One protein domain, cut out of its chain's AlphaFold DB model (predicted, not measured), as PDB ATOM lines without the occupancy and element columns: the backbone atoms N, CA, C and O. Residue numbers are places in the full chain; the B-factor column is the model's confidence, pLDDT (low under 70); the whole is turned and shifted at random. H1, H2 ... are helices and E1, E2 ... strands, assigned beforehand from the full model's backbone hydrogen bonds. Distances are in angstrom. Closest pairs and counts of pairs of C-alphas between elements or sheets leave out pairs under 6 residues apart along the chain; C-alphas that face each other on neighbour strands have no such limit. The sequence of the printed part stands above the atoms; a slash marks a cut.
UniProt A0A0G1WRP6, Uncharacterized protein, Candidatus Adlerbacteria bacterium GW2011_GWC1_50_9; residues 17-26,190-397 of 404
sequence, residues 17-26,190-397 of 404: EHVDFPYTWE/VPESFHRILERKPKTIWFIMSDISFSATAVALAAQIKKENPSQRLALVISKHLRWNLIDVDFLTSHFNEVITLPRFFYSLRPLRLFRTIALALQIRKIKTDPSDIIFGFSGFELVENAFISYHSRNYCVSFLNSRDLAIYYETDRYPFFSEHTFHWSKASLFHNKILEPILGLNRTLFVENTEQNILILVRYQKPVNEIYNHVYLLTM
ATOM      1  N   GLU A  17      18.258  31.384 -23.401       93.00
ATOM      2  CA  GLU A  17      16.920  31.037 -22.953       93.00
ATOM      3  C   GLU A  17      15.904  31.899 -23.690       93.00
ATOM      4  O   GLU A  17      16.042  33.122 -23.749       93.00
ATOM      5  N   HIS A  18      14.903  31.251 -24.276       89.06
ATOM      6  CA  HIS A  18      13.781  31.932 -24.904       89.06
ATOM      7  C   HIS A  18      12.775  32.299 -23.826       89.06
ATOM      8  O   HIS A  18      12.367  31.439 -23.045       89.06
ATOM      9  N   VAL A  19      12.410  33.571 -23.779       86.69
ATOM     10  CA  VAL A  19      11.479  34.097 -22.789       86.69
ATOM     11  C   VAL A  19      10.544  35.076 -23.465       86.69
ATOM     12  O   VAL A  19      10.960  35.850 -24.328       86.69
ATOM     13  N   ASP A  20       9.291  35.078 -23.036       82.88
ATOM     14  CA  ASP A  20       8.372  36.131 -23.439       82.88
ATOM     15  C   ASP A  20       8.904  37.484 -22.952       82.88
ATOM     16  O   ASP A  20       9.602  37.568 -21.931       82.88
ATOM     17  N   PHE A  21       8.585  38.546 -23.694       81.44
ATOM     18  CA  PHE A  21       8.974  39.911 -23.340       81.44
ATOM     19  C   PHE A  21       8.728  40.206 -21.849       81.44
ATOM     20  O   PHE A  21       7.621  39.960 -21.377       81.44
ATOM     21  N   PRO A  22       9.673  40.840 -21.119       74.75
ATOM     22  CA  PRO A  22       9.519  41.124 -19.686       74.75
ATOM     23  C   PRO A  22       8.290  41.961 -19.320       74.75
ATOM     24  O   PRO A  22       7.890  42.001 -18.162       74.75
ATOM     25  N   TYR A  23       7.660  42.601 -20.307       74.88
ATOM     26  CA  TYR A  23       6.335  43.205 -20.187       74.88
ATOM     27  C   TYR A  23       5.316  42.265 -19.541       74.88
ATOM     28  O   TYR A  23       4.536  42.701 -18.698       74.88
ATOM     29  N   THR A  24       5.324  40.985 -19.919       69.06
ATOM     30  CA  THR A  24       4.356  39.987 -19.452       69.06
ATOM     31  C   THR A  24       4.637  39.516 -18.031       69.06
ATOM     32  O   THR A  24       3.710  39.075 -17.360       69.06
ATOM     33  N   TRP A  25       5.874  39.674 -17.544       73.81
ATOM     34  CA  TRP A  25       6.281  39.265 -16.194       73.81
ATOM     35  C   TRP A  25       5.615  40.128 -15.113       73.81
ATOM     36  O   TRP A  25       5.410  39.676 -13.988       73.81
ATOM     37  N   GLU A  26       5.262  41.367 -15.467       68.38
ATOM     38  CA  GLU A  26       4.528  42.302 -14.606       68.38
ATOM     39  C   GLU A  26       3.032  42.381 -14.905       68.38
ATOM     40  O   GLU A  26       2.283  42.985 -14.135       68.38
ATOM     41  N   VAL A 190       8.181  34.847 -14.307       83.31
ATOM     42  CA  VAL A 190       9.578  35.264 -14.271       83.31
ATOM     43  C   VAL A 190      10.436  33.994 -14.329       83.31
ATOM     44  O   VAL A 190      10.240  33.101 -13.498       83.31
ATOM     45  N   PRO A 191      11.329  33.860 -15.324       87.31
ATOM     46  CA  PRO A 191      12.091  32.635 -15.503       87.31
ATOM     47  C   PRO A 191      12.873  32.288 -14.235       87.31
ATOM     48  O   PRO A 191      13.497  33.157 -13.627       87.31
ATOM     49  N   GLU A 192      12.915  31.011 -13.849       90.12
ATOM     50  CA  GLU A 192      13.669  30.574 -12.661       90.12
ATOM     51  C   GLU A 192      15.156  30.968 -12.757       90.12
ATOM     52  O   GLU A 192      15.807  31.310 -11.769       90.12
ATOM     53  N   SER A 193      15.704  30.979 -13.976       93.12
ATOM     54  CA  SER A 193      17.050  31.477 -14.252       93.12
ATOM     55  C   SER A 193      17.242  32.936 -13.839       93.12
ATOM     56  O   SER A 193      18.323  33.278 -13.366       93.12
ATOM     57  N   PHE A 194      16.215  33.779 -13.969       93.44
ATOM     58  CA  PHE A 194      16.279  35.190 -13.615       93.44
ATOM     59  C   PHE A 194      16.391  35.345 -12.100       93.44
ATOM     60  O   PHE A 194      17.296  36.033 -11.626       93.44
ATOM     61  N   HIS A 195      15.588  34.596 -11.337       91.94
ATOM     62  CA  HIS A 195      15.728  34.522  -9.880       91.94
ATOM     63  C   HIS A 195      17.134  34.056  -9.470       91.94
ATOM     64  O   HIS A 195      17.796  34.730  -8.682       91.94
ATOM     65  N   ARG A 196      17.662  32.986 -10.085       94.00
ATOM     66  CA  ARG A 196      19.039  32.507  -9.829       94.00
ATOM     67  C   ARG A 196      20.116  33.550 -10.146       94.00
ATOM     68  O   ARG A 196      21.166  33.586  -9.502       94.00
ATOM     69  N   ILE A 197      19.900  34.395 -11.152       94.94
ATOM     70  CA  ILE A 197      20.805  35.508 -11.461       94.94
ATOM     71  C   ILE A 197      20.763  36.550 -10.334       94.94
ATOM     72  O   ILE A 197      21.823  37.009  -9.907       94.94
ATOM     73  N   LEU A 198      19.580  36.883  -9.814       93.88
ATOM     74  CA  LEU A 198      19.417  37.843  -8.714       93.88
ATOM     75  C   LEU A 198      19.921  37.311  -7.361       93.88
ATOM     76  O   LEU A 198      20.440  38.084  -6.554       93.88
ATOM     77  N   GLU A 199      19.890  35.994  -7.135       94.88
ATOM     78  CA  GLU A 199      20.463  35.330  -5.949       94.88
ATOM     79  C   GLU A 199      21.974  35.553  -5.780       94.88
ATOM     80  O   GLU A 199      22.514  35.366  -4.687       94.88
ATOM     81  N   ARG A 200      22.664  36.037  -6.823       93.50
ATOM     82  CA  ARG A 200      24.059  36.501  -6.741       93.50
ATOM     83  C   ARG A 200      24.234  37.718  -5.829       93.50
ATOM     84  O   ARG A 200      25.371  38.057  -5.512       93.50
ATOM     85  N   LYS A 201      23.133  38.355  -5.408       93.44
ATOM     86  CA  LYS A 201      23.089  39.538  -4.533       93.44
ATOM     87  C   LYS A 201      24.003  40.655  -5.050       93.44
ATOM     88  O   LYS A 201      24.915  41.080  -4.334       93.44
ATOM     89  N   PRO A 202      23.790  41.113  -6.296       96.69
ATOM     90  CA  PRO A 202      24.608  42.168  -6.871       96.69
ATOM     91  C   PRO A 202      24.504  43.441  -6.043       96.69
ATOM     92  O   PRO A 202      23.415  43.839  -5.624       96.69
ATOM     93  N   LYS A 203      25.622  44.141  -5.860       97.19
ATOM     94  CA  LYS A 203      25.588  45.464  -5.234       97.19
ATOM     95  C   LYS A 203      24.837  46.467  -6.113       97.19
ATOM     96  O   LYS A 203      23.992  47.202  -5.605       97.19
ATOM     97  N   THR A 204      25.110  46.461  -7.415       98.31
ATOM     98  CA  THR A 204      24.431  47.272  -8.431       98.31
ATOM     99  C   THR A 204      24.086  46.417  -9.645       98.31
ATOM    100  O   THR A 204      24.891  45.599 -10.093       98.31
ATOM    101  N   ILE A 205      22.898  46.635 -10.207       98.56
ATOM    102  CA  ILE A 205      22.528  46.109 -11.524       98.56
ATOM    103  C   ILE A 205      22.562  47.272 -12.514       98.56
ATOM    104  O   ILE A 205      21.842  48.259 -12.352       98.56
ATOM    105  N   TRP A 206      23.433  47.161 -13.512       98.44
ATOM    106  CA  TRP A 206      23.681  48.183 -14.522       98.44
ATOM    107  C   TRP A 206      22.891  47.876 -15.787       98.44
ATOM    108  O   TRP A 206      23.092  46.836 -16.397       98.44
ATOM    109  N   PHE A 207      22.038  48.795 -16.216       98.06
ATOM    110  CA  PHE A 207      21.274  48.717 -17.454       98.06
ATOM    111  C   PHE A 207      21.982  49.561 -18.504       98.06
ATOM    112  O   PHE A 207      22.058  50.778 -18.358       98.06
ATOM    113  N   ILE A 208      22.519  48.943 -19.554       97.00
ATOM    114  CA  ILE A 208      23.215  49.655 -20.627       97.00
ATOM    115  C   ILE A 208      22.302  49.736 -21.841       97.00
ATOM    116  O   ILE A 208      22.096  48.750 -22.543       97.00
ATOM    117  N   MET A 209      21.744  50.919 -22.086       92.44
ATOM    118  CA  MET A 209      20.678  51.100 -23.062       92.44
ATOM    119  C   MET A 209      21.077  52.086 -24.152       92.44
ATOM    120  O   MET A 209      21.441  53.237 -23.893       92.44
ATOM    121  N   SER A 210      20.977  51.639 -25.400       88.44
ATOM    122  CA  SER A 210      21.170  52.495 -26.570       88.44
ATOM    123  C   SER A 210      19.956  52.588 -27.474       88.44
ATOM    124  O   SER A 210      19.903  53.530 -28.254       88.44
ATOM    125  N   ASP A 211      19.026  51.637 -27.412       87.94
ATOM    126  CA  ASP A 211      17.792  51.677 -28.189       87.94
ATOM    127  C   ASP A 211      16.603  51.960 -27.270       87.94
ATOM    128  O   ASP A 211      16.416  51.308 -26.245       87.94
ATOM    129  N   ILE A 212      15.807  52.955 -27.653       88.00
ATOM    130  CA  ILE A 212      14.627  53.392 -26.909       88.00
ATOM    131  C   ILE A 212      13.494  52.359 -26.959       88.00
ATOM    132  O   ILE A 212      12.627  52.395 -26.087       88.00
ATOM    133  N   SER A 213      13.512  51.428 -27.921       85.38
ATOM    134  CA  SER A 213      12.529  50.337 -28.022       85.38
ATOM    135  C   SER A 213      12.524  49.427 -26.783       85.38
ATOM    136  O   SER A 213      11.481  48.902 -26.409       85.38
ATOM    137  N   PHE A 214      13.655  49.328 -26.074       89.50
ATOM    138  CA  PHE A 214      13.787  48.576 -24.824       89.50
ATOM    139  C   PHE A 214      13.436  49.385 -23.569       89.50
ATOM    140  O   PHE A 214      13.575  48.868 -22.463       89.50
ATOM    141  N   SER A 215      12.972  50.635 -23.688       90.56
ATOM    142  CA  SER A 215      12.712  51.483 -22.511       90.56
ATOM    143  C   SER A 215      11.660  50.877 -21.589       90.56
ATOM    144  O   SER A 215      11.875  50.795 -20.383       90.56
ATOM    145  N   ALA A 216      10.551  50.383 -22.148       89.75
ATOM    146  CA  ALA A 216       9.557  49.675 -21.351       89.75
ATOM    147  C   ALA A 216      10.139  48.385 -20.748       89.75
ATOM    148  O   ALA A 216       9.729  47.983 -19.664       89.75
ATOM    149  N   THR A 217      11.100  47.736 -21.423       90.56
ATOM    150  CA  THR A 217      11.663  46.453 -20.970       90.56
ATOM    151  C   THR A 217      12.538  46.713 -19.764       90.56
ATOM    152  O   THR A 217      12.450  46.013 -18.763       90.56
ATOM    153  N   ALA A 218      13.340  47.774 -19.836       93.25
ATOM    154  CA  ALA A 218      14.142  48.250 -18.728       93.25
ATOM    155  C   ALA A 218      13.269  48.629 -17.521       93.25
ATOM    156  O   ALA A 218      13.611  48.254 -16.403       93.25
ATOM    157  N   VAL A 219      12.135  49.310 -17.740       92.25
ATOM    158  CA  VAL A 219      11.178  49.654 -16.674       92.25
ATOM    159  C   VAL A 219      10.561  48.399 -16.049       92.25
ATOM    160  O   VAL A 219      10.619  48.259 -14.831       92.25
ATOM    161  N   ALA A 220      10.057  47.464 -16.859       90.62
ATOM    162  CA  ALA A 220       9.448  46.225 -16.369       90.62
ATOM    163  C   ALA A 220      10.450  45.340 -15.605       90.62
ATOM    164  O   ALA A 220      10.155  44.790 -14.552       90.62
ATOM    165  N   LEU A 221      11.689  45.238 -16.089       93.75
ATOM    166  CA  LEU A 221      12.744  44.530 -15.365       93.75
ATOM    167  C   LEU A 221      13.099  45.239 -14.054       93.75
ATOM    168  O   LEU A 221      13.296  44.580 -13.036       93.75
ATOM    169  N   ALA A 222      13.196  46.571 -14.062       94.94
ATOM    170  CA  ALA A 222      13.503  47.345 -12.867       94.94
ATOM    171  C   ALA A 222      12.425  47.165 -11.791       94.94
ATOM    172  O   ALA A 222      12.762  46.904 -10.635       94.94
ATOM    173  N   ALA A 223      11.148  47.262 -12.156       91.50
ATOM    174  CA  ALA A 223      10.050  47.102 -11.214       91.50
ATOM    175  C   ALA A 223       9.911  45.643 -10.726       91.50
ATOM    176  O   ALA A 223       9.796  45.443  -9.513       91.50
ATOM    177  N   GLN A 224      10.111  44.632 -11.580       91.00
ATOM    178  CA  GLN A 224      10.205  43.233 -11.140       91.00
ATOM    179  C   GLN A 224      11.365  42.996 -10.154       91.00
ATOM    180  O   GLN A 224      11.176  42.381  -9.103       91.00
ATOM    181  N   ILE A 225      12.556  43.542 -10.417       94.69
ATOM    182  CA  ILE A 225      13.692  43.446  -9.483       94.69
ATOM    183  C   ILE A 225      13.366  44.127  -8.152       94.69
ATOM    184  O   ILE A 225      13.687  43.599  -7.088       94.69
ATOM    185  N   LYS A 226      12.730  45.303  -8.186       93.94
ATOM    186  CA  LYS A 226      12.331  46.037  -6.979       93.94
ATOM    187  C   LYS A 226      11.245  45.320  -6.184       93.94
ATOM    188  O   LYS A 226      11.222  45.459  -4.964       93.94
ATOM    189  N   LYS A 227      10.386  44.540  -6.841       90.44
ATOM    190  CA  LYS A 227       9.400  43.675  -6.184       90.44
ATOM    191  C   LYS A 227      10.076  42.570  -5.367       90.44
ATOM    192  O   LYS A 227       9.643  42.300  -4.251       90.44
ATOM    193  N   GLU A 228      11.148  41.973  -5.886       89.81
ATOM    194  CA  GLU A 228      11.920  40.929  -5.191       89.81
ATOM    195  C   GLU A 228      12.882  41.498  -4.139       89.81
ATOM    196  O   GLU A 228      13.041  40.941  -3.053       89.81
ATOM    197  N   ASN A 229      13.519  42.630  -4.443       94.00
ATOM    198  CA  ASN A 229      14.422  43.333  -3.542       94.00
ATOM    199  C   ASN A 229      14.244  44.860  -3.670       94.00
ATOM    200  O   ASN A 229      14.929  45.504  -4.476       94.00
ATOM    201  N   PRO A 230      13.408  45.483  -2.815       94.88
ATOM    202  CA  PRO A 230      13.156  46.930  -2.849       94.88
ATOM    203  C   PRO A 230      14.427  47.785  -2.713       94.88
ATOM    204  O   PRO A 230      14.537  48.877  -3.283       94.88
ATOM    205  N   SER A 231      15.422  47.270  -1.984       95.75
ATOM    206  CA  SER A 231      16.696  47.948  -1.725       95.75
ATOM    207  C   SER A 231      17.727  47.819  -2.852       95.75
ATOM    208  O   SER A 231      18.741  48.514  -2.816       95.75
ATOM    209  N   GLN A 232      17.483  46.972  -3.862       97.69
ATOM    210  CA  GLN A 232      18.445  46.700  -4.931       97.69
ATOM    211  C   GLN A 232      18.841  47.991  -5.654       97.69
ATOM    212  O   GLN A 232      17.975  48.688  -6.177       97.69
ATOM    213  N   ARG A 233      20.135  48.323  -5.723       98.06
ATOM    214  CA  ARG A 233      20.583  49.507  -6.468       98.06
ATOM    215  C   ARG A 233      20.528  49.223  -7.967       98.06
ATOM    216  O   ARG A 233      21.136  48.255  -8.429       98.06
ATOM    217  N   LEU A 234      19.839  50.086  -8.707       98.62
ATOM    218  CA  LEU A 234      19.741  50.037 -10.166       98.62
ATOM    219  C   LEU A 234      20.417  51.267 -10.770       98.62
ATOM    220  O   LEU A 234      20.149  52.389 -10.337       98.62
ATOM    221  N   ALA A 235      21.277  51.068 -11.763       98.38
ATOM    222  CA  ALA A 235      21.936  52.143 -12.494       98.38
ATOM    223  C   ALA A 235      21.595  52.047 -13.982       98.38
ATOM    224  O   ALA A 235      21.650  50.962 -14.550       98.38
ATOM    225  N   LEU A 236      21.275  53.171 -14.619       98.06
ATOM    226  CA  LEU A 236      20.992  53.257 -16.047       98.06
ATOM    227  C   LEU A 236      22.109  54.011 -16.763       98.06
ATOM    228  O   LEU A 236      22.436  55.144 -16.421       98.06
ATOM    229  N   VAL A 237      22.660  53.409 -17.807       97.31
ATOM    230  CA  VAL A 237      23.616  54.034 -18.716       97.31
ATOM    231  C   VAL A 237      22.929  54.255 -20.055       97.31
ATOM    232  O   VAL A 237      22.612  53.306 -20.767       97.31
ATOM    233  N   ILE A 238      22.722  55.520 -20.408       95.12
ATOM    234  CA  ILE A 238      22.075  55.937 -21.652       95.12
ATOM    235  C   ILE A 238      23.144  56.273 -22.691       95.12
ATOM    236  O   ILE A 238      23.907  57.224 -22.518       95.12
ATOM    237  N   SER A 239      23.162  55.548 -23.809       94.44
ATOM    238  CA  SER A 239      23.901  55.938 -25.017       94.44
ATOM    239  C   SER A 239      23.065  56.933 -25.830       94.44
ATOM    240  O   SER A 239      22.265  56.563 -26.691       94.44
ATOM    241  N   LYS A 240      23.209  58.225 -25.522       91.81
ATOM    242  CA  LYS A 240      22.337  59.298 -26.012       91.81
ATOM    243  C   LYS A 240      22.519  59.562 -27.505       91.81
ATOM    244  O   LYS A 240      23.612  59.868 -27.986       91.81
ATOM    245  N   HIS A 241      21.397  59.540 -28.217       89.38
ATOM    246  CA  HIS A 241      21.241  59.956 -29.612       89.38
ATOM    247  C   HIS A 241      19.886  60.651 -29.820       89.38
ATOM    248  O   HIS A 241      19.087  60.752 -28.897       89.38
ATOM    249  N   LEU A 242      19.606  61.129 -31.037       87.25
ATOM    250  CA  LEU A 242      18.447  61.992 -31.311       87.25
ATOM    251  C   LEU A 242      17.079  61.379 -30.966       87.25
ATOM    252  O   LEU A 242      16.183  62.124 -30.585       87.25
ATOM    253  N   ARG A 243      16.910  60.049 -31.047       84.31
ATOM    254  CA  ARG A 243      15.612  59.413 -30.745       84.31
ATOM    255  C   ARG A 243      15.253  59.472 -29.258       84.31
ATOM    256  O   ARG A 243      14.086  59.360 -28.929       84.31
ATOM    257  N   TRP A 244      16.212  59.729 -28.369       87.75
ATOM    258  CA  TRP A 244      15.924  59.965 -26.950       87.75
ATOM    259  C   TRP A 244      15.104  61.237 -26.715       87.75
ATOM    260  O   TRP A 244      14.457  61.354 -25.686       87.75
ATOM    261  N   ASN A 245      15.078  62.167 -27.676       85.31
ATOM    262  CA  ASN A 245      14.202  63.338 -27.618       85.31
ATOM    263  C   ASN A 245      12.734  63.003 -27.958       85.31
ATOM    264  O   ASN A 245      11.885  63.888 -27.892       85.31
ATOM    265  N   LEU A 246      12.451  61.761 -28.375       81.75
ATOM    266  CA  LEU A 246      11.114  61.281 -28.734       81.75
ATOM    267  C   LEU A 246      10.408  60.581 -27.570       81.75
ATOM    268  O   LEU A 246       9.281  60.147 -27.739       81.75
ATOM    269  N   ILE A 247      11.048  60.424 -26.413       83.81
ATOM    270  CA  ILE A 247      10.438  59.767 -25.254       83.81
ATOM    271  C   ILE A 247      10.534  60.656 -24.020       83.81
ATOM    272  O   ILE A 247      11.413  61.515 -23.926       83.81
ATOM    273  N   ASP A 248       9.648  60.416 -23.063       85.38
ATOM    274  CA  ASP A 248       9.767  60.922 -21.705       85.38
ATOM    275  C   ASP A 248      10.901  60.179 -20.982       85.38
ATOM    276  O   ASP A 248      10.742  59.089 -20.425       85.38
ATOM    277  N   VAL A 249      12.096  60.767 -21.048       88.56
ATOM    278  CA  VAL A 249      13.288  60.237 -20.377       88.56
ATOM    279  C   VAL A 249      13.144  60.323 -18.856       88.56
ATOM    280  O   VAL A 249      13.734  59.502 -18.151       88.56
ATOM    281  N   ASP A 250      12.347  61.252 -18.331       90.56
ATOM    282  CA  ASP A 250      12.160  61.419 -16.888       90.56
ATOM    283  C   ASP A 250      11.339  60.258 -16.321       90.56
ATOM    284  O   ASP A 250      11.734  59.656 -15.317       90.56
ATOM    285  N   PHE A 251      10.276  59.844 -17.024       89.69
ATOM    286  CA  PHE A 251       9.534  58.625 -16.687       89.69
ATOM    287  C   PHE A 251      10.469  57.415 -16.567       89.69
ATOM    288  O   PHE A 251      10.479  56.726 -15.545       89.69
ATOM    289  N   LEU A 252      11.308  57.182 -17.576       91.38
ATOM    290  CA  LEU A 252      12.253  56.069 -17.575       91.38
ATOM    291  C   LEU A 252      13.270  56.177 -16.428       91.38
ATOM    292  O   LEU A 252      13.474  55.221 -15.682       91.38
ATOM    293  N   THR A 253      13.917  57.332 -16.287       94.56
ATOM    294  CA  THR A 253      15.014  57.526 -15.328       94.56
ATOM    295  C   THR A 253      14.557  57.480 -13.875       94.56
ATOM    296  O   THR A 253      15.345  57.080 -13.019       94.56
ATOM    297  N   SER A 254      13.283  57.781 -13.597       95.19
ATOM    298  CA  SER A 254      12.698  57.695 -12.251       95.19
ATOM    299  C   SER A 254      12.763  56.296 -11.614       95.19
ATOM    300  O   SER A 254      12.715  56.174 -10.391       95.19
ATOM    301  N   HIS A 255      12.946  55.240 -12.417       95.00
ATOM    302  CA  HIS A 255      13.051  53.852 -11.954       95.00
ATOM    303  C   HIS A 255      14.473  53.453 -11.511       95.00
ATOM    304  O   HIS A 255      14.683  52.344 -11.015       95.00
ATOM    305  N   PHE A 256      15.459  54.344 -11.665       97.75
ATOM    306  CA  PHE A 256      16.872  54.058 -11.422       97.75
ATOM    307  C   PHE A 256      17.456  54.957 -10.332       97.75
ATOM    308  O   PHE A 256      17.149  56.140 -10.221       97.75
ATOM    309  N   ASN A 257      18.345  54.393  -9.516       97.81
ATOM    310  CA  ASN A 257      19.035  55.121  -8.451       97.81
ATOM    311  C   ASN A 257      20.155  56.022  -8.985       97.81
ATOM    312  O   ASN A 257      20.561  56.971  -8.317       97.81
ATOM    313  N   GLU A 258      20.704  55.677 -10.143       97.00
ATOM    314  CA  GLU A 258      21.797  56.388 -10.789       97.00
ATOM    315  C   GLU A 258      21.578  56.386 -12.295       97.00
ATOM    316  O   GLU A 258      21.197  55.365 -12.866       97.00
ATOM    317  N   VAL A 259      21.844  57.521 -12.939       97.69
ATOM    318  CA  VAL A 259      21.736  57.657 -14.391       97.69
ATOM    319  C   VAL A 259      23.002  58.298 -14.934       97.69
ATOM    320  O   VAL A 259      23.365  59.412 -14.560       97.69
ATOM    321  N   ILE A 260      23.659  57.605 -15.858       97.19
ATOM    322  CA  ILE A 260      24.834  58.087 -16.575       97.19
ATOM    323  C   ILE A 260      24.451  58.264 -18.037       97.19
ATOM    324  O   ILE A 260      24.115  57.311 -18.732       97.19
ATOM    325  N   THR A 261      24.538  59.493 -18.533       96.31
ATOM    326  CA  THR A 261      24.307  59.782 -19.951       96.31
ATOM    327  C   THR A 261      25.637  59.925 -20.675       96.31
ATOM    328  O   THR A 261      26.448  60.788 -20.344       96.31
ATOM    329  N   LEU A 262      25.847  59.098 -21.694       95.81
ATOM    330  CA  LEU A 262      27.045  59.066 -22.522       95.81
ATOM    331  C   LEU A 262      26.689  59.388 -23.979       95.81
ATOM    332  O   LEU A 262      25.630  58.983 -24.453       95.81
ATOM    333  N   PRO A 263      27.531  60.123 -24.724       93.19
ATOM    334  CA  PRO A 263      27.262  60.403 -26.130       93.19
ATOM    335  C   PRO A 263      27.387  59.138 -26.985       93.19
ATOM    336  O   PRO A 263      28.295  58.334 -26.784       93.19
ATOM    337  N   ARG A 264      26.540  59.000 -28.009       88.56
ATOM    338  CA  ARG A 264      26.709  57.971 -29.043       88.56
ATOM    339  C   ARG A 264      27.641  58.457 -30.156       88.56
ATOM    340  O   ARG A 264      27.439  59.533 -30.723       88.56
ATOM    341  N   PHE A 265      28.622  57.635 -30.527       85.50
ATOM    342  CA  PHE A 265      29.481  57.875 -31.689       85.50
ATOM    343  C   PHE A 265      29.421  56.698 -32.660       85.50
ATOM    344  O   PHE A 265      29.745  55.574 -32.298       85.50
ATOM    345  N   PHE A 266      29.054  56.988 -33.908       81.50
ATOM    346  CA  PHE A 266      29.111  56.028 -35.007       81.50
ATOM    347  C   PHE A 266      30.528  55.882 -35.571       81.50
ATOM    348  O   PHE A 266      31.354  56.799 -35.474       81.50
ATOM    349  N   TYR A 267      30.761  54.751 -36.240       83.75
ATOM    350  CA  TYR A 267      31.963  54.448 -37.011       83.75
ATOM    351  C   TYR A 267      32.354  55.625 -37.918       83.75
ATOM    352  O   TYR A 267      31.601  56.072 -38.783       83.75
ATOM    353  N   SER A 268      33.545  56.179 -37.700       89.38
ATOM    354  CA  SER A 268      34.048  57.326 -38.459       89.38
ATOM    355  C   SER A 268      35.569  57.343 -38.484       89.38
ATOM    356  O   SER A 268      36.202  56.965 -37.504       89.38
ATOM    357  N   LEU A 269      36.142  57.836 -39.587       93.44
ATOM    358  CA  LEU A 269      37.578  58.118 -39.727       93.44
ATOM    359  C   LEU A 269      37.928  59.596 -39.525       93.44
ATOM    360  O   LEU A 269      39.089  59.978 -39.644       93.44
ATOM    361  N   ARG A 270      36.943  60.459 -39.243       94.88
ATOM    362  CA  ARG A 270      37.217  61.880 -38.998       94.88
ATOM    363  C   ARG A 270      38.051  62.001 -37.713       94.88
ATOM    364  O   ARG A 270      37.562  61.539 -36.680       94.88
ATOM    365  N   PRO A 271      39.232  62.653 -37.722       94.12
ATOM    366  CA  PRO A 271      40.154  62.648 -36.580       94.12
ATOM    367  C   PRO A 271      39.510  63.056 -35.250       94.12
ATOM    368  O   PRO A 271      39.653  62.360 -34.248       94.12
ATOM    369  N   LEU A 272      38.705  64.123 -35.253       94.19
ATOM    370  CA  LEU A 272      37.999  64.579 -34.052       94.19
ATOM    371  C   LEU A 272      36.981  63.549 -33.532       94.19
ATOM    372  O   LEU A 272      36.826  63.396 -32.323       94.19
ATOM    373  N   ARG A 273      36.282  62.836 -34.426       93.12
ATOM    374  CA  ARG A 273      35.339  61.778 -34.028       93.12
ATOM    375  C   ARG A 273      36.083  60.563 -33.483       93.12
ATOM    376  O   ARG A 273      35.674  60.057 -32.451       93.12
ATOM    377  N   LEU A 274      37.200  60.166 -34.099       94.38
ATOM    378  CA  LEU A 274      38.065  59.095 -33.589       94.38
ATOM    379  C   LEU A 274      38.588  59.402 -32.183       94.38
ATOM    380  O   LEU A 274      38.461  58.569 -31.290       94.38
ATOM    381  N   PHE A 275      39.108  60.612 -31.962       94.69
ATOM    382  CA  PHE A 275      39.563  61.030 -30.637       94.69
ATOM    383  C   PHE A 275      38.432  60.968 -29.605       94.69
ATOM    384  O   PHE A 275      38.623  60.444 -28.512       94.69
ATOM    385  N   ARG A 276      37.231  61.442 -29.961       95.12
ATOM    386  CA  ARG A 276      36.051  61.371 -29.085       95.12
ATOM    387  C   ARG A 276      35.610  59.934 -28.797       95.12
ATOM    388  O   ARG A 276      35.274  59.642 -27.656       95.12
ATOM    389  N   THR A 277      35.657  59.038 -29.783       94.62
ATOM    390  CA  THR A 277      35.409  57.598 -29.603       94.62
ATOM    391  C   THR A 277      36.393  56.984 -28.606       94.62
ATOM    392  O   THR A 277      35.973  56.291 -27.684       94.62
ATOM    393  N   ILE A 278      37.691  57.278 -28.743       96.31
ATOM    394  CA  ILE A 278      38.732  56.799 -27.818       96.31
ATOM    395  C   ILE A 278      38.505  57.365 -26.415       96.31
ATOM    396  O   ILE A 278      38.502  56.618 -25.441       96.31
ATOM    397  N   ALA A 279      38.285  58.677 -26.306       96.88
ATOM    398  CA  ALA A 279      38.042  59.343 -25.033       96.88
ATOM    399  C   ALA A 279      36.816  58.764 -24.316       96.88
ATOM    400  O   ALA A 279      36.882  58.518 -23.114       96.88
ATOM    401  N   LEU A 280      35.736  58.483 -25.053       96.94
ATOM    402  CA  LEU A 280      34.538  57.844 -24.518       96.94
ATOM    403  C   LEU A 280      34.824  56.428 -24.002       96.94
ATOM    404  O   LEU A 280      34.444  56.103 -22.882       96.94
ATOM    405  N   ALA A 281      35.527  55.597 -24.775       96.88
ATOM    406  CA  ALA A 281      35.899  54.252 -24.331       96.88
ATOM    407  C   ALA A 281      36.756  54.302 -23.051       96.88
ATOM    408  O   ALA A 281      36.493  53.585 -22.087       96.88
ATOM    409  N   LEU A 282      37.731  55.213 -22.988       96.69
ATOM    410  CA  LEU A 282      38.560  55.415 -21.796       96.69
ATOM    411  C   LEU A 282      37.776  55.988 -20.607       96.69
ATOM    412  O   LEU A 282      38.119  55.690 -19.463       96.69
ATOM    413  N   GLN A 283      36.750  56.806 -20.851       97.44
ATOM    414  CA  GLN A 283      35.830  57.276 -19.816       97.44
ATOM    415  C   GLN A 283      35.035  56.104 -19.237       97.44
ATOM    416  O   GLN A 283      34.990  55.962 -18.017       97.44
ATOM    417  N   ILE A 284      34.481  55.239 -20.091       97.31
ATOM    418  CA  ILE A 284      33.732  54.045 -19.675       97.31
ATOM    419  C   ILE A 284      34.620  53.114 -18.851       97.31
ATOM    420  O   ILE A 284      34.234  52.717 -17.761       97.31
ATOM    421  N   ARG A 285      35.860  52.868 -19.292       97.19
ATOM    422  CA  ARG A 285      36.834  52.044 -18.556       97.19
ATOM    423  C   ARG A 285      37.084  52.510 -17.113       97.19
ATOM    424  O   ARG A 285      37.528  51.719 -16.286       97.19
ATOM    425  N   LYS A 286      36.875  53.798 -16.819       96.88
ATOM    426  CA  LYS A 286      37.075  54.391 -15.487       96.88
ATOM    427  C   LYS A 286      35.831  54.331 -14.601       96.88
ATOM    428  O   LYS A 286      35.943  54.655 -13.417       96.88
ATOM    429  N   ILE A 287      34.670  53.963 -15.143       96.50
ATOM    430  CA  ILE A 287      33.454  53.770 -14.352       96.50
ATOM    431  C   ILE A 287      33.716  52.610 -13.390       96.50
ATOM    432  O   ILE A 287      34.204  51.555 -13.784       96.50
ATOM    433  N   LYS A 288      33.487  52.832 -12.097       93.81
ATOM    434  CA  LYS A 288      33.778  51.827 -11.074       93.81
ATOM    435  C   LYS A 288      32.604  50.861 -10.976       93.81
ATOM    436  O   LYS A 288      31.531  51.270 -10.547       93.81
ATOM    437  N   THR A 289      32.844  49.598 -11.306       95.56
ATOM    438  CA  THR A 289      31.943  48.487 -10.987       95.56
ATOM    439  C   THR A 289      32.513  47.683  -9.822       95.56
ATOM    440  O   THR A 289      33.731  47.608  -9.630       95.56
ATOM    441  N   ASP A 290      31.636  47.104  -9.013       96.31
ATOM    442  CA  ASP A 290      31.998  46.076  -8.040       96.31
ATOM    443  C   ASP A 290      32.060  44.713  -8.750       96.31
ATOM    444  O   ASP A 290      31.233  44.480  -9.626       96.31
ATOM    445  N   PRO A 291      32.977  43.784  -8.419       94.19
ATOM    446  CA  PRO A 291      33.010  42.457  -9.045       94.19
ATOM    447  C   PRO A 291      31.707  41.648  -8.913       94.19
ATOM    448  O   PRO A 291      31.476  40.749  -9.717       94.19
ATOM    449  N   SER A 292      30.876  41.952  -7.909       96.50
ATOM    450  CA  SER A 292      29.552  41.342  -7.719       96.50
ATOM    451  C   SER A 292      28.448  41.971  -8.573       96.50
ATOM    452  O   SER A 292      27.368  41.391  -8.676       96.50
ATOM    453  N   ASP A 293      28.691  43.137  -9.176       98.31
ATOM    454  CA  ASP A 293      27.693  43.815  -9.999       98.31
ATOM    455  C   ASP A 293      27.289  42.958 -11.207       98.31
ATOM    456  O   ASP A 293      28.077  42.168 -11.746       98.31
ATOM    457  N   ILE A 294      26.057  43.170 -11.661       98.50
ATOM    458  CA  ILE A 294      25.498  42.545 -12.861       98.50
ATOM    459  C   ILE A 294      25.311  43.615 -13.932       98.50
ATOM    460  O   ILE A 294      24.927  44.744 -13.627       98.50
ATOM    461  N   ILE A 295      25.577  43.260 -15.188       98.19
ATOM    462  CA  ILE A 295      25.442  44.165 -16.335       98.19
ATOM    463  C   ILE A 295      24.400  43.598 -17.291       98.19
ATOM    464  O   ILE A 295      24.573  42.507 -17.824       98.19
ATOM    465  N   PHE A 296      23.330  44.349 -17.518       97.81
ATOM    466  CA  PHE A 296      22.288  44.074 -18.495       97.81
ATOM    467  C   PHE A 296      22.543  44.885 -19.767       97.81
ATOM    468  O   PHE A 296      22.604  46.115 -19.723       97.81
ATOM    469  N   GLY A 297      22.706  44.195 -20.895       95.81
ATOM    470  CA  GLY A 297      22.832  44.788 -22.228       95.81
ATOM    471  C   GLY A 297      21.560  44.601 -23.051       95.81
ATOM    472  O   GLY A 297      20.921  43.554 -22.956       95.81
ATOM    473  N   PHE A 298      21.206  45.608 -23.851       92.19
ATOM    474  CA  PHE A 298      19.953  45.647 -24.626       92.19
ATOM    475  C   PHE A 298      20.167  45.853 -26.129       92.19
ATOM    476  O   PHE A 298      19.224  45.775 -26.904       92.19
ATOM    477  N   SER A 299      21.388  46.158 -26.569       77.19
ATOM    478  CA  SER A 299      21.676  46.457 -27.976       77.19
ATOM    479  C   SER A 299      22.600  45.447 -28.629       77.19
ATOM    480  O   SER A 299      22.483  45.203 -29.823       77.19
ATOM    481  N   GLY A 300      23.524  44.854 -27.870       68.50
ATOM    482  CA  GLY A 300      24.392  43.798 -28.377       68.50
ATOM    483  C   GLY A 300      25.433  44.230 -29.413       68.50
ATOM    484  O   GLY A 300      26.014  43.355 -30.047       68.50
ATOM    485  N   PHE A 301      25.696  45.528 -29.635       73.69
ATOM    486  CA  PHE A 301      26.765  45.952 -30.567       73.69
ATOM    487  C   PHE A 301      27.217  47.419 -30.495       73.69
ATOM    488  O   PHE A 301      28.242  47.765 -31.092       73.69
ATOM    489  N   GLU A 302      26.486  48.311 -29.824       88.12
ATOM    490  CA  GLU A 302      26.857  49.730 -29.766       88.12
ATOM    491  C   GLU A 302      28.116  49.970 -28.923       88.12
ATOM    492  O   GLU A 302      28.393  49.253 -27.963       88.12
ATOM    493  N   LEU A 303      28.877  51.021 -29.256       92.44
ATOM    494  CA  LEU A 303      30.178  51.313 -28.636       92.44
ATOM    495  C   LEU A 303      30.119  51.370 -27.104       92.44
ATOM    496  O   LEU A 303      31.021  50.861 -26.446       92.44
ATOM    497  N   VAL A 304      29.085  52.010 -26.545       95.25
ATOM    498  CA  VAL A 304      28.937  52.166 -25.090       95.25
ATOM    499  C   VAL A 304      28.776  50.803 -24.418       95.25
ATOM    500  O   VAL A 304      29.506  50.498 -23.479       95.25
ATOM    501  N   GLU A 305      27.875  49.970 -24.933       95.06
ATOM    502  CA  GLU A 305      27.623  48.629 -24.403       95.06
ATOM    503  C   GLU A 305      28.832  47.709 -24.596       95.06
ATOM    504  O   GLU A 305      29.279  47.065 -23.648       95.06
ATOM    505  N   ASN A 306      29.443  47.734 -25.782       95.19
ATOM    506  CA  ASN A 306      30.655  46.978 -26.074       95.19
ATOM    507  C   ASN A 306      31.808  47.359 -25.130       95.19
ATOM    508  O   ASN A 306      32.472  46.482 -24.577       95.19
ATOM    509  N   ALA A 307      32.029  48.656 -24.894       96.19
ATOM    510  CA  ALA A 307      33.031  49.130 -23.945       96.19
ATOM    511  C   ALA A 307      32.738  48.666 -22.516       96.19
ATOM    512  O   ALA A 307      33.649  48.177 -21.850       96.19
ATOM    513  N   PHE A 308      31.481  48.749 -22.071       95.69
ATOM    514  CA  PHE A 308      31.087  48.262 -20.751       95.69
ATOM    515  C   PHE A 308      31.392  46.770 -20.586       95.69
ATOM    516  O   PHE A 308      32.133  46.386 -19.684       95.69
ATOM    517  N   ILE A 309      30.905  45.928 -21.496       95.44
ATOM    518  CA  ILE A 309      31.065  44.470 -21.391       95.44
ATOM    519  C   ILE A 309      32.531  44.052 -21.546       95.44
ATOM    520  O   ILE A 309      32.991  43.119 -20.891       95.44
ATOM    521  N   SER A 310      33.298  44.755 -22.383       96.25
ATOM    522  CA  SER A 310      34.713  44.437 -22.595       96.25
ATOM    523  C   SER A 310      35.569  44.786 -21.375       96.25
ATOM    524  O   SER A 310      36.373  43.966 -20.920       96.25
ATOM    525  N   TYR A 311      35.397  45.987 -20.812       97.56
ATOM    526  CA  TYR A 311      36.201  46.454 -19.678       97.56
ATOM    527  C   TYR A 311      35.775  45.860 -18.340       97.56
ATOM    528  O   TYR A 311      36.624  45.680 -17.465       97.56
ATOM    529  N   HIS A 312      34.502  45.499 -18.207       96.12
ATOM    530  CA  HIS A 312      33.924  44.916 -16.999       96.12
ATOM    531  C   HIS A 312      33.612  43.423 -17.179       96.12
ATOM    532  O   HIS A 312      32.704  42.888 -16.561       96.12
ATOM    533  N   SER A 313      34.410  42.712 -17.981       93.31
ATOM    534  CA  SER A 313      34.217  41.290 -18.332       93.31
ATOM    535  C   SER A 313      34.283  40.293 -17.164       93.31
ATOM    536  O   SER A 313      33.993  39.112 -17.343       93.31
ATOM    537  N   ARG A 314      34.680  40.739 -15.963       94.31
ATOM    538  CA  ARG A 314      34.605  39.934 -14.728       94.31
ATOM    539  C   ARG A 314      33.211  39.941 -14.100       94.31
ATOM    540  O   ARG A 314      32.922  39.058 -13.299       94.31
ATOM    541  N   ASN A 315      32.386  40.931 -14.432       97.56
ATOM    542  CA  ASN A 315      31.006  41.016 -13.983       97.56
ATOM    543  C   ASN A 315      30.141  39.985 -14.704       97.56
ATOM    544  O   ASN A 315      30.428  39.586 -15.833       97.56
ATOM    545  N   TYR A 316      29.051  39.581 -14.055       97.75
ATOM    546  CA  TYR A 316      28.082  38.701 -14.689       97.75
ATOM    547  C   TYR A 316      27.226  39.513 -15.672       97.75
ATOM    548  O   TYR A 316      26.444  40.374 -15.271       97.75
ATOM    549  N   CYS A 317      27.415  39.266 -16.964       97.25
ATOM    550  CA  CYS A 317      26.777  39.997 -18.051       97.25
ATOM    551  C   CYS A 317      25.584  39.212 -18.608       97.25
ATOM    552  O   CYS A 317      25.722  38.048 -18.988       97.25
ATOM    553  N   VAL A 318      24.431  39.865 -18.710       97.38
ATOM    554  CA  VAL A 318      23.187  39.315 -19.257       97.38
ATOM    555  C   VAL A 318      22.770  40.143 -20.466       97.38
ATOM    556  O   VAL A 318      22.748  41.369 -20.396       97.38
ATOM    557  N   SER A 319      22.452  39.487 -21.577       95.56
ATOM    558  CA  SER A 319      21.888  40.146 -22.758       95.56
ATOM    559  C   SER A 319      20.381  39.947 -22.789       95.56
ATOM    560  O   SER A 319      19.921  38.817 -22.650       95.56
ATOM    561  N   PHE A 320      19.640  41.012 -23.067       94.44
ATOM    562  CA  PHE A 320      18.246  40.962 -23.497       94.44
ATOM    563  C   PHE A 320      18.212  41.318 -24.981       94.44
ATOM    564  O   PHE A 320      18.463  42.460 -25.353       94.44
ATOM    565  N   LEU A 321      17.982  40.323 -25.835       91.25
ATOM    566  CA  LEU A 321      18.012  40.469 -27.290       91.25
ATOM    567  C   LEU A 321      16.675  40.007 -27.865       91.25
ATOM    568  O   LEU A 321      16.213  38.928 -27.513       91.25
ATOM    569  N   ASN A 322      16.064  40.770 -28.770       88.19
ATOM    570  CA  ASN A 322      14.855  40.297 -29.447       88.19
ATOM    571  C   ASN A 322      15.198  39.128 -30.378       88.19
ATOM    572  O   ASN A 322      16.180  39.199 -31.123       88.19
ATOM    573  N   SER A 323      14.360  38.091 -30.399       86.06
ATOM    574  CA  SER A 323      14.463  36.963 -31.339       86.06
ATOM    575  C   SER A 323      14.534  37.447 -32.792       86.06
ATOM    576  O   SER A 323      15.408  37.036 -33.553       86.06
ATOM    577  N   ARG A 324      13.714  38.448 -33.132       84.25
ATOM    578  CA  ARG A 324      13.759  39.190 -34.397       84.25
ATOM    579  C   ARG A 324      15.139  39.781 -34.697       84.25
ATOM    580  O   ARG A 324      15.629  39.660 -35.815       84.25
ATOM    581  N   ASP A 325      15.774  40.440 -33.732       84.75
ATOM    582  CA  ASP A 325      17.070  41.093 -33.958       84.75
ATOM    583  C   ASP A 325      18.183  40.048 -34.132       84.75
ATOM    584  O   ASP A 325      19.097  40.239 -34.937       84.75
ATOM    585  N   LEU A 326      18.073  38.900 -33.454       87.00
ATOM    586  CA  LEU A 326      18.915  37.738 -33.736       87.00
ATOM    587  C   LEU A 326      18.698  37.237 -35.175       87.00
ATOM    588  O   LEU A 326      19.670  37.083 -35.915       87.00
ATOM    589  N   ALA A 327      17.450  37.052 -35.604       81.62
ATOM    590  CA  ALA A 327      17.119  36.608 -36.957       81.62
ATOM    591  C   ALA A 327      17.680  37.563 -38.033       81.62
ATOM    592  O   ALA A 327      18.355  37.130 -38.967       81.62
ATOM    593  N   ILE A 328      17.473  38.874 -37.864       79.62
ATOM    594  CA  ILE A 328      17.890  39.913 -38.818       79.62
ATOM    595  C   ILE A 328      19.413  40.075 -38.856       79.62
ATOM    596  O   ILE A 328      20.010  40.130 -39.933       79.62
ATOM    597  N   TYR A 329      20.059  40.220 -37.696       82.81
ATOM    598  CA  TYR A 329      21.470  40.607 -37.652       82.81
ATOM    599  C   TYR A 329      22.404  39.404 -37.599       82.81
ATOM    600  O   TYR A 329      23.519  39.457 -38.125       82.81
ATOM    601  N   TYR A 330      21.980  38.303 -36.983       82.88
ATOM    602  CA  TYR A 330      22.850  37.177 -36.674       82.88
ATOM    603  C   TYR A 330      22.611  35.935 -37.547       82.88
ATOM    604  O   TYR A 330      23.594  35.257 -37.858       82.88
ATOM    605  N   GLU A 331      21.379  35.689 -38.002       79.50
ATOM    606  CA  GLU A 331      20.967  34.504 -38.786       79.50
ATOM    607  C   GLU A 331      20.630  34.836 -40.251       79.50
ATOM    608  O   GLU A 331      19.652  34.363 -40.830       79.50
ATOM    609  N   THR A 332      21.463  35.665 -40.882       70.94
ATOM    610  CA  THR A 332      21.254  36.148 -42.259       70.94
ATOM    611  C   THR A 332      21.192  35.051 -43.323       70.94
ATOM    612  O   THR A 332      20.750  35.298 -44.435       70.94
ATOM    613  N   ASP A 333      21.674  33.849 -43.021       68.00
ATOM    614  CA  ASP A 333      21.607  32.679 -43.897       68.00
ATOM    615  C   ASP A 333      20.221  32.015 -43.924       68.00
ATOM    616  O   ASP A 333      19.914  31.303 -44.878       68.00
ATOM    617  N   ARG A 334      19.364  32.260 -42.920       67.06
ATOM    618  CA  ARG A 334      18.016  31.670 -42.849       67.06
ATOM    619  C   ARG A 334      17.005  32.306 -43.797       67.06
ATOM    620  O   ARG A 334      16.003  31.673 -44.119       67.06
ATOM    621  N   TYR A 335      17.248  33.537 -44.239       64.81
ATOM    622  CA  TYR A 335      16.272  34.309 -45.000       64.81
ATOM    623  C   TYR A 335      16.811  34.626 -46.401       64.81
ATOM    624  O   TYR A 335      17.798  35.360 -46.516       64.81
ATOM    625  N   PRO A 336      16.152  34.137 -47.475       59.56
ATOM    626  CA  PRO A 336      16.581  34.354 -48.860       59.56
ATOM    627  C   PRO A 336      16.810  35.827 -49.206       59.56
ATOM    628  O   PRO A 336      17.735  36.141 -49.951       59.56
ATOM    629  N   PHE A 337      16.049  36.726 -48.572       63.22
ATOM    630  CA  PHE A 337      16.181  38.177 -48.697       63.22
ATOM    631  C   PHE A 337      17.633  38.670 -48.563       63.22
ATOM    632  O   PHE A 337      18.075  39.499 -49.342       63.22
ATOM    633  N   PHE A 338      18.422  38.137 -47.625       65.31
ATOM    634  CA  PHE A 338      19.808  38.585 -47.428       65.31
ATOM    635  C   PHE A 338      20.799  37.907 -48.382       65.31
ATOM    636  O   PHE A 338      21.899  38.424 -48.582       65.31
ATOM    637  N   SER A 339      20.436  36.753 -48.948       60.12
ATOM    638  CA  SER A 339      21.295  35.976 -49.850       60.12
ATOM    639  C   SER A 339      21.440  36.613 -51.236       60.12
ATOM    640  O   SER A 339      22.455  36.409 -51.898       60.12
ATOM    641  N   GLU A 340      20.468  37.437 -51.630       55.88
ATOM    642  CA  GLU A 340      20.446  38.171 -52.900       55.88
ATOM    643  C   GLU A 340      21.218  39.500 -52.841       55.88
ATOM    644  O   GLU A 340      21.389  40.157 -53.862       55.88
ATOM    645  N   HIS A 341      21.713  39.895 -51.663       64.50
ATOM    646  CA  HIS A 341      22.281  41.220 -51.434       64.50
ATOM    647  C   HIS A 341      23.777  41.216 -51.112       64.50
ATOM    648  O   HIS A 341      24.274  40.470 -50.259       64.50
ATOM    649  N   THR A 342      24.509  42.148 -51.727       69.75
ATOM    650  CA  THR A 342      25.945  42.308 -51.486       69.75
ATOM    651  C   THR A 342      26.225  43.259 -50.315       69.75
ATOM    652  O   THR A 342      25.992  44.464 -50.387       69.75
ATOM    653  N   PHE A 343      26.794  42.728 -49.225       79.62
ATOM    654  CA  PHE A 343      27.257  43.536 -48.087       79.62
ATOM    655  C   PHE A 343      28.720  43.965 -48.226       79.62
ATOM    656  O   PHE A 343      29.622  43.142 -48.463       79.62
ATOM    657  N   HIS A 344      28.967  45.249 -47.965       83.31
ATOM    658  CA  HIS A 344      30.281  45.873 -48.055       83.31
ATOM    659  C   HIS A 344      30.712  46.497 -46.731       83.31
ATOM    660  O   HIS A 344      29.919  47.051 -45.972       83.31
ATOM    661  N   TRP A 345      32.015  46.436 -46.462       85.94
ATOM    662  CA  TRP A 345      32.597  47.202 -45.372       85.94
ATOM    663  C   TRP A 345      32.940  48.605 -45.839       85.94
ATOM    664  O   TRP A 345      33.664  48.777 -46.822       85.94
ATOM    665  N   SER A 346      32.550  49.603 -45.053       88.19
ATOM    666  CA  SER A 346      33.154  50.921 -45.186       88.19
ATOM    667  C   SER A 346      34.618  50.892 -44.711       88.19
ATOM    668  O   SER A 346      35.016  50.081 -43.864       88.19
ATOM    669  N   LYS A 347      35.437  51.833 -45.201       91.62
ATOM    670  CA  LYS A 347      36.810  52.033 -44.694       91.62
ATOM    671  C   LYS A 347      36.821  52.314 -43.186       91.62
ATOM    672  O   LYS A 347      37.731  51.873 -42.488       91.62
ATOM    673  N   ALA A 348      35.809  53.030 -42.687       91.56
ATOM    674  CA  ALA A 348      35.662  53.317 -41.264       91.56
ATOM    675  C   ALA A 348      35.400  52.040 -40.464       91.56
ATOM    676  O   ALA A 348      36.095  51.789 -39.482       91.56
ATOM    677  N   SER A 349      34.476  51.203 -40.926       90.31
ATOM    678  CA  SER A 349      34.155  49.926 -40.292       90.31
ATOM    679  C   SER A 349      35.370  48.995 -40.248       90.31
ATOM    680  O   SER A 349      35.644  48.396 -39.212       90.31
ATOM    681  N   LEU A 350      36.156  48.915 -41.334       92.44
ATOM    682  CA  LEU A 350      37.394  48.123 -41.354       92.44
ATOM    683  C   LEU A 350      38.418  48.633 -40.342       92.44
ATOM    684  O   LEU A 350      38.991  47.832 -39.607       92.44
ATOM    685  N   PHE A 351      38.650  49.945 -40.292       95.19
ATOM    686  CA  PHE A 351      39.588  50.543 -39.344       95.19
ATOM    687  C   PHE A 351      39.167  50.284 -37.896       95.19
ATOM    688  O   PHE A 351      39.990  49.860 -37.086       95.19
ATOM    689  N   HIS A 352      37.889  50.495 -37.572       94.19
ATOM    690  CA  HIS A 352      37.386  50.233 -36.226       94.19
ATOM    691  C   HIS A 352      37.559  48.758 -35.861       94.19
ATOM    692  O   HIS A 352      38.214  48.453 -34.868       94.19
ATOM    693  N   ASN A 353      37.137  47.848 -36.741       93.19
ATOM    694  CA  ASN A 353      37.207  46.413 -36.493       93.19
ATOM    695  C   ASN A 353      38.630  45.827 -36.430       93.19
ATOM    696  O   ASN A 353      38.875  44.825 -35.749       93.19
ATOM    697  N   LYS A 354      39.563  46.346 -37.230       94.94
ATOM    698  CA  LYS A 354      40.918  45.782 -37.374       94.94
ATOM    699  C   LYS A 354      41.949  46.475 -36.496       94.94
ATOM    700  O   LYS A 354      42.950  45.844 -36.179       94.94
ATOM    701  N   ILE A 355      41.719  47.734 -36.130       96.38
ATOM    702  CA  ILE A 355      42.712  48.576 -35.458       96.38
ATOM    703  C   ILE A 355      42.142  49.122 -34.150       96.38
ATOM    704  O   ILE A 355      42.676  48.811 -33.088       96.38
ATOM    705  N   LEU A 356      41.058  49.903 -34.204       95.88
ATOM    706  CA  LEU A 356      40.596  50.649 -33.031       95.88
ATOM    707  C   LEU A 356      40.086  49.736 -31.908       95.88
ATOM    708  O   LEU A 356      40.533  49.868 -30.775       95.88
ATOM    709  N   GLU A 357      39.182  48.807 -32.219       95.81
ATOM    710  CA  GLU A 357      38.600  47.872 -31.251       95.81
ATOM    711  C   GLU A 357      39.677  47.006 -30.576       95.81
ATOM    712  O   GLU A 357      39.709  46.996 -29.346       95.81
ATOM    713  N   PRO A 358      40.620  46.360 -31.301       97.00
ATOM    714  CA  PRO A 358      41.727  45.641 -30.667       97.00
ATOM    715  C   PRO A 358      42.616  46.506 -29.768       97.00
ATOM    716  O   PRO A 358      42.931  46.087 -28.659       97.00
ATOM    717  N   ILE A 359      43.002  47.710 -30.212       97.12
ATOM    718  CA  ILE A 359      43.844  48.622 -29.413       97.12
ATOM    719  C   ILE A 359      43.130  49.023 -28.123       97.12
ATOM    720  O   ILE A 359      43.744  49.105 -27.060       97.12
ATOM    721  N   LEU A 360      41.827  49.270 -28.215       97.00
ATOM    722  CA  LEU A 360      41.001  49.606 -27.070       97.00
ATOM    723  C   LEU A 360      40.637  48.381 -26.225       97.00
ATOM    724  O   LEU A 360      40.103  48.578 -25.143       97.00
ATOM    725  N   GLY A 361      40.929  47.150 -26.656       96.75
ATOM    726  CA  GLY A 361      40.551  45.926 -25.944       96.75
ATOM    727  C   GLY A 361      39.046  45.644 -25.962       96.75
ATOM    728  O   GLY A 361      38.525  45.090 -24.999       96.75
ATOM    729  N   LEU A 362      38.347  46.062 -27.019       96.19
ATOM    730  CA  LEU A 362      36.906  45.881 -27.194       96.19
ATOM    731  C   LEU A 362      36.577  44.579 -27.931       96.19
ATOM    732  O   LEU A 362      37.378  44.084 -28.734       96.19
ATOM    733  N   ASN A 363      35.368  44.049 -27.723       95.00
ATOM    734  CA  ASN A 363      34.853  42.986 -28.577       95.00
ATOM    735  C   ASN A 363      34.732  43.491 -30.012       95.00
ATOM    736  O   ASN A 363      34.308  44.615 -30.279       95.00
ATOM    737  N   ARG A 364      35.108  42.631 -30.956       93.75
ATOM    738  CA  ARG A 364      35.119  42.992 -32.368       93.75
ATOM    739  C   ARG A 364      33.708  43.006 -32.936       93.75
ATOM    740  O   ARG A 364      32.974  42.035 -32.743       93.75
ATOM    741  N   THR A 365      33.360  44.037 -33.694       92.06
ATOM    742  CA  THR A 365      32.035  44.174 -34.316       92.06
ATOM    743  C   THR A 365      32.086  44.027 -35.839       92.06
ATOM    744  O   THR A 365      33.132  44.090 -36.487       92.06
ATOM    745  N   LEU A 366      30.928  43.763 -36.427       88.69
ATOM    746  CA  LEU A 366      30.640  43.851 -37.847       88.69
ATOM    747  C   LEU A 366      29.755  45.078 -38.035       88.69
ATOM    748  O   LEU A 366      28.737  45.186 -37.363       88.69
ATOM    749  N   PHE A 367      30.139  45.969 -38.945       88.38
ATOM    750  CA  PHE A 367      29.277  47.035 -39.450       88.38
ATOM    751  C   PHE A 367      29.412  47.044 -40.966       88.38
ATOM    752  O   PHE A 367      30.434  47.496 -41.499       88.38
ATOM    753  N   VAL A 368      28.415  46.491 -41.647       85.75
ATOM    754  CA  VAL A 368      28.401  46.361 -43.105       85.75
ATOM    755  C   VAL A 368      27.100  46.905 -43.673       85.75
ATOM    756  O   VAL A 368      26.037  46.774 -43.070       85.75
ATOM    757  N   GLU A 369      27.206  47.533 -44.833       80.25
ATOM    758  CA  GLU A 369      26.105  48.213 -45.510       80.25
ATOM    759  C   GLU A 369      25.744  47.442 -46.781       80.25
ATOM    760  O   GLU A 369      26.629  46.914 -47.465       80.25
ATOM    761  N   ASN A 370      24.450  47.380 -47.090       74.12
ATOM    762  CA  ASN A 370      23.957  46.943 -48.390       74.12
ATOM    763  C   ASN A 370      23.892  48.155 -49.335       74.12
ATOM    764  O   ASN A 370      23.072  49.058 -49.152       74.12
ATOM    765  N   THR A 371      24.769  48.173 -50.341       62.47
ATOM    766  CA  THR A 371      24.918  49.299 -51.278       62.47
ATOM    767  C   THR A 371      23.897  49.304 -52.412       62.47
ATOM    768  O   THR A 371      23.796  50.306 -53.112       62.47
ATOM    769  N   GLU A 372      23.167  48.209 -52.628       59.72
ATOM    770  CA  GLU A 372      22.240  48.078 -53.759       59.72
ATOM    771  C   GLU A 372      20.887  48.739 -53.483       59.72
ATOM    772  O   GLU A 372      20.219  49.167 -54.420       59.72
ATOM    773  N   GLN A 373      20.491  48.872 -52.212       53.84
ATOM    774  CA  GLN A 373      19.184  49.442 -51.865       53.84
ATOM    775  C   GLN A 373      19.207  50.490 -50.740       53.84
ATOM    776  O   GLN A 373      18.193  51.133 -50.517       53.84
ATOM    777  N   ASN A 374      20.321  50.734 -50.031       52.28
ATOM    778  CA  ASN A 374      20.358  51.602 -48.831       52.28
ATOM    779  C   ASN A 374      19.381  51.193 -47.698       52.28
ATOM    780  O   ASN A 374      19.241  51.930 -46.724       52.28
ATOM    781  N   ILE A 375      18.713  50.036 -47.783       54.66
ATOM    782  CA  ILE A 375      17.637  49.660 -46.846       54.66
ATOM    783  C   ILE A 375      18.188  49.029 -45.560       54.66
ATOM    784  O   ILE A 375      17.552  49.106 -44.511       54.66
ATOM    785  N   LEU A 376      19.378  48.421 -45.601       68.69
ATOM    786  CA  LEU A 376      19.813  47.541 -44.522       68.69
ATOM    787  C   LEU A 376      21.288  47.718 -44.147       68.69
ATOM    788  O   LEU A 376      22.201  47.495 -44.946       68.69
ATOM    789  N   ILE A 377      21.501  48.061 -42.879       77.50
ATOM    790  CA  ILE A 377      22.801  48.033 -42.212       77.50
ATOM    791  C   ILE A 377      22.802  46.824 -41.281       77.50
ATOM    792  O   ILE A 377      21.918  46.690 -40.435       77.50
ATOM    793  N   LEU A 378      23.807  45.964 -41.412       81.81
ATOM    794  CA  LEU A 378      24.027  44.864 -40.488       81.81
ATOM    795  C   LEU A 378      25.081  45.274 -39.464       81.81
ATOM    796  O   LEU A 378      26.241  45.530 -39.815       81.81
ATOM    797  N   VAL A 379      24.663  45.327 -38.198       86.44
ATOM    798  CA  VAL A 379      25.525  45.646 -37.059       86.44
ATOM    799  C   VAL A 379      25.399  44.563 -36.000       86.44
ATOM    800  O   VAL A 379      24.294  44.235 -35.588       86.44
ATOM    801  N   ARG A 380      26.527  43.976 -35.592       89.31
ATOM    802  CA  ARG A 380      26.572  42.895 -34.592       89.31
ATOM    803  C   ARG A 380      27.981  42.643 -34.071       89.31
ATOM    804  O   ARG A 380      28.954  43.100 -34.669       89.31
ATOM    805  N   TYR A 381      28.131  41.833 -33.031       92.38
ATOM    806  CA  TYR A 381      29.434  41.251 -32.691       92.38
ATOM    807  C   TYR A 381      29.922  40.226 -33.737       92.38
ATOM    808  O   TYR A 381      29.137  39.539 -34.393       92.38
ATOM    809  N   GLN A 382      31.249  40.104 -33.886       91.56
ATOM    810  CA  GLN A 382      31.877  39.050 -34.697       91.56
ATOM    811  C   GLN A 382      31.793  37.674 -34.040       91.56
ATOM    812  O   GLN A 382      31.729  36.669 -34.746       91.56
ATOM    813  N   LYS A 383      31.845  37.627 -32.707       92.56
ATOM    814  CA  LYS A 383      31.637  36.394 -31.951       92.56
ATOM    815  C   LYS A 383      30.139  36.131 -31.794       92.56
ATOM    816  O   LYS A 383      29.370  37.097 -31.775       92.56
ATOM    817  N   PRO A 384      29.740  34.863 -31.620       93.12
ATOM    818  CA  PRO A 384      28.404  34.542 -31.160       93.12
ATOM    819  C   PRO A 384      28.044  35.321 -29.892       93.12
ATOM    820  O   PRO A 384      28.873  35.457 -28.989       93.12
ATOM    821  N   VAL A 385      26.821  35.845 -29.810       93.06
ATOM    822  CA  VAL A 385      26.433  36.717 -28.685       93.06
ATOM    823  C   VAL A 385      26.522  35.970 -27.347       93.06
ATOM    824  O   VAL A 385      27.040  36.495 -26.367       93.06
ATOM    825  N   ASN A 386      26.175  34.685 -27.326       94.94
ATOM    826  CA  ASN A 386      26.251  33.832 -26.141       94.94
ATOM    827  C   ASN A 386      27.684  33.388 -25.759       94.94
ATOM    828  O   ASN A 386      27.886  32.706 -24.750       94.94
ATOM    829  N   GLU A 387      28.702  33.804 -26.520       95.44
ATOM    830  CA  GLU A 387      30.107  33.756 -26.098       95.44
ATOM    831  C   GLU A 387      30.554  35.007 -25.334       95.44
ATOM    832  O   GLU A 387      31.509  34.938 -24.559       95.44
ATOM    833  N   ILE A 388      29.874  36.134 -25.554       94.69
ATOM    834  CA  ILE A 388      30.204  37.437 -24.964       94.69
ATOM    835  C   ILE A 388      29.505  37.618 -23.620       94.69
ATOM    836  O   ILE A 388      30.120  38.102 -22.673       94.69
ATOM    837  N   TYR A 389      28.241  37.208 -23.529       96.25
ATOM    838  CA  TYR A 389      27.452  37.311 -22.305       96.25
ATOM    839  C   TYR A 389      27.459  35.988 -21.539       96.25
ATOM    840  O   TYR A 389      27.592  34.905 -22.117       96.25
ATOM    841  N   ASN A 390      27.303  36.073 -20.218       96.81
ATOM    842  CA  ASN A 390      27.164  34.901 -19.364       96.81
ATOM    843  C   ASN A 390      25.793  34.245 -19.534       96.81
ATOM    844  O   ASN A 390      25.726  33.021 -19.492       96.81
ATOM    845  N   HIS A 391      24.748  35.040 -19.779       97.06
ATOM    846  CA  HIS A 391      23.393  34.576 -20.084       97.06
ATOM    847  C   HIS A 391      22.766  35.446 -21.176       97.06
ATOM    848  O   HIS A 391      23.023  36.650 -21.233       97.06
ATOM    849  N   VAL A 392      21.951  34.852 -22.042       95.69
ATOM    850  CA  VAL A 392      21.218  35.559 -23.096       95.69
ATOM    851  C   VAL A 392      19.745  35.200 -22.987       95.69
ATOM    852  O   VAL A 392      19.366  34.056 -23.226       95.69
ATOM    853  N   TYR A 393      18.924  36.193 -22.672       94.50
ATOM    854  CA  TYR A 393      17.484  36.122 -22.843       94.50
ATOM    855  C   TYR A 393      17.137  36.536 -24.269       94.50
ATOM    856  O   TYR A 393      17.368  37.684 -24.665       94.50
ATOM    857  N   LEU A 394      16.602  35.590 -25.038       91.56
ATOM    858  CA  LEU A 394      15.991  35.862 -26.328       91.56
ATOM    859  C   LEU A 394      14.520  36.188 -26.104       91.56
ATOM    860  O   LEU A 394      13.734  35.299 -25.787       91.56
ATOM    861  N   LEU A 395      14.181  37.466 -26.253       89.12
ATOM    862  CA  LEU A 395      12.823  37.962 -26.105       89.12
ATOM    863  C   LEU A 395      12.012  37.548 -27.325       89.12
ATOM    864  O   LEU A 395      12.263  38.039 -28.429       89.12
ATOM    865  N   THR A 396      11.082  36.628 -27.119       85.50
ATOM    866  CA  THR A 396      10.160  36.136 -28.140       85.50
ATOM    867  C   THR A 396       8.800  36.782 -27.972       85.50
ATOM    868  O   THR A 396       8.385  37.120 -26.859       85.50
ATOM    869  N   MET A 397       8.079  36.934 -29.080       78.50
ATOM    870  CA  MET A 397       6.645  37.158 -28.992       78.50
ATOM    871  C   MET A 397       6.022  35.969 -28.262       78.50
ATOM    872  O   MET A 397       6.417  34.826 -28.509       78.50
TER     873      MET A 397
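Overview. This is residues 17 to 26 and 190 to 397 of the 404 residues of an uncharacterized protein of Candidatus Adlerbacteria bacterium GW2011_GWC1_50_9 (UniProt A0A0G1WRP6). A strongly twisted slab of seven parallel strands has helices over both faces, H2 and H3 on one, H7 and H8 on the other. A small antiparallel sheet, E7 E8 E9, lies beyond H8 at one end of the long axis, with H10 packed on it, and H6 packs on H7. The 218 printed residues have eleven named helices and ten named strands, in the order E1 H1 H2 E2 H3 E3 H4 H5 E4 H6 E5 H7 E6 H8 H9 E7 H10 E8 E9 H11 E10. The class is mixed; the whole is compact, radius of gyration of the C-alphas 17.4 A, spans 50 by 39 by 33 A.

Along the chain. The large sheet runs E1 (17 to 20, beginning at (16.920, 31.037, -22.953)), E10 (391 to 396, ending at (10.160, 36.136, -28.140)), E6 (316 to 322, 19.9 A), E5 (294 to 297), E2 (204 to 209), E3 (233 to 240, 21.9 A), E4 (258 to 263). The small sheet runs E7 (343 to 345), E8 (365 to 370, 16.5 A), E9 (377 to 381). The helices are H1 (23 to 26), H2 (192 to 198), H3 (212 to 228, 25.2 A), H4 (242 to 246), H5 (249 to 253), H6 (271 to 285, 21.2 A), H7 (303 to 311), H8 (323 to 330), H9 (336 to 339), H10 (347 to 360, 18.3 A), H11 (385 to 388).

Arrangement. Between E2 and E3, N 207 and O 235 are within hydrogen-bond range, 2.8 A. E2, H3, E3 is a strand-helix-strand unit, parallel neighbour strands with a helix between, as are E3, H4 H5, E4 and E5, H7, E6; E4, H6, E5 is split by E2 and E3; these crossovers are right-handed. With helices on both faces, the large sheet makes three layers. H3, height 7.9 A over the sheet, and H7 lie on opposite faces. H8 is on both sheets: C-alphas 323 and 394 of E10 are closest, 5.4 A, and 329 and 378 of E9, 5.7 A. H6 touches H7 with residues 280 to 285 alone, C-alphas 285 and 311 closest, 5.7 A, at a steep tilt of 43 degrees. H1 touches H3, C-alphas 23 and 220, 5.8 A. E8 and E9 form a hairpin, N 366 to O 380 2.7 A. H2, H5, H6, H7 and H8 have every O i to N i+4 pair within range; H3 has 11 of 13, H10 8 of 10, H4 0 of 1 but 2 of 2 O i to N i+3 pairs. H9 and H11 are passed over.

Size, cuts and confidence. The farthest C-alphas, Ser 231 and Glu 372, are 52.3 A apart. Residues 27 to 189 are cut out, C-alphas 26 and 190 8.7 A apart. Of the links printed whole, none is long. pLDDT is under 70 at residues 24, 26, 300, 333 to 342 and 371 to 376.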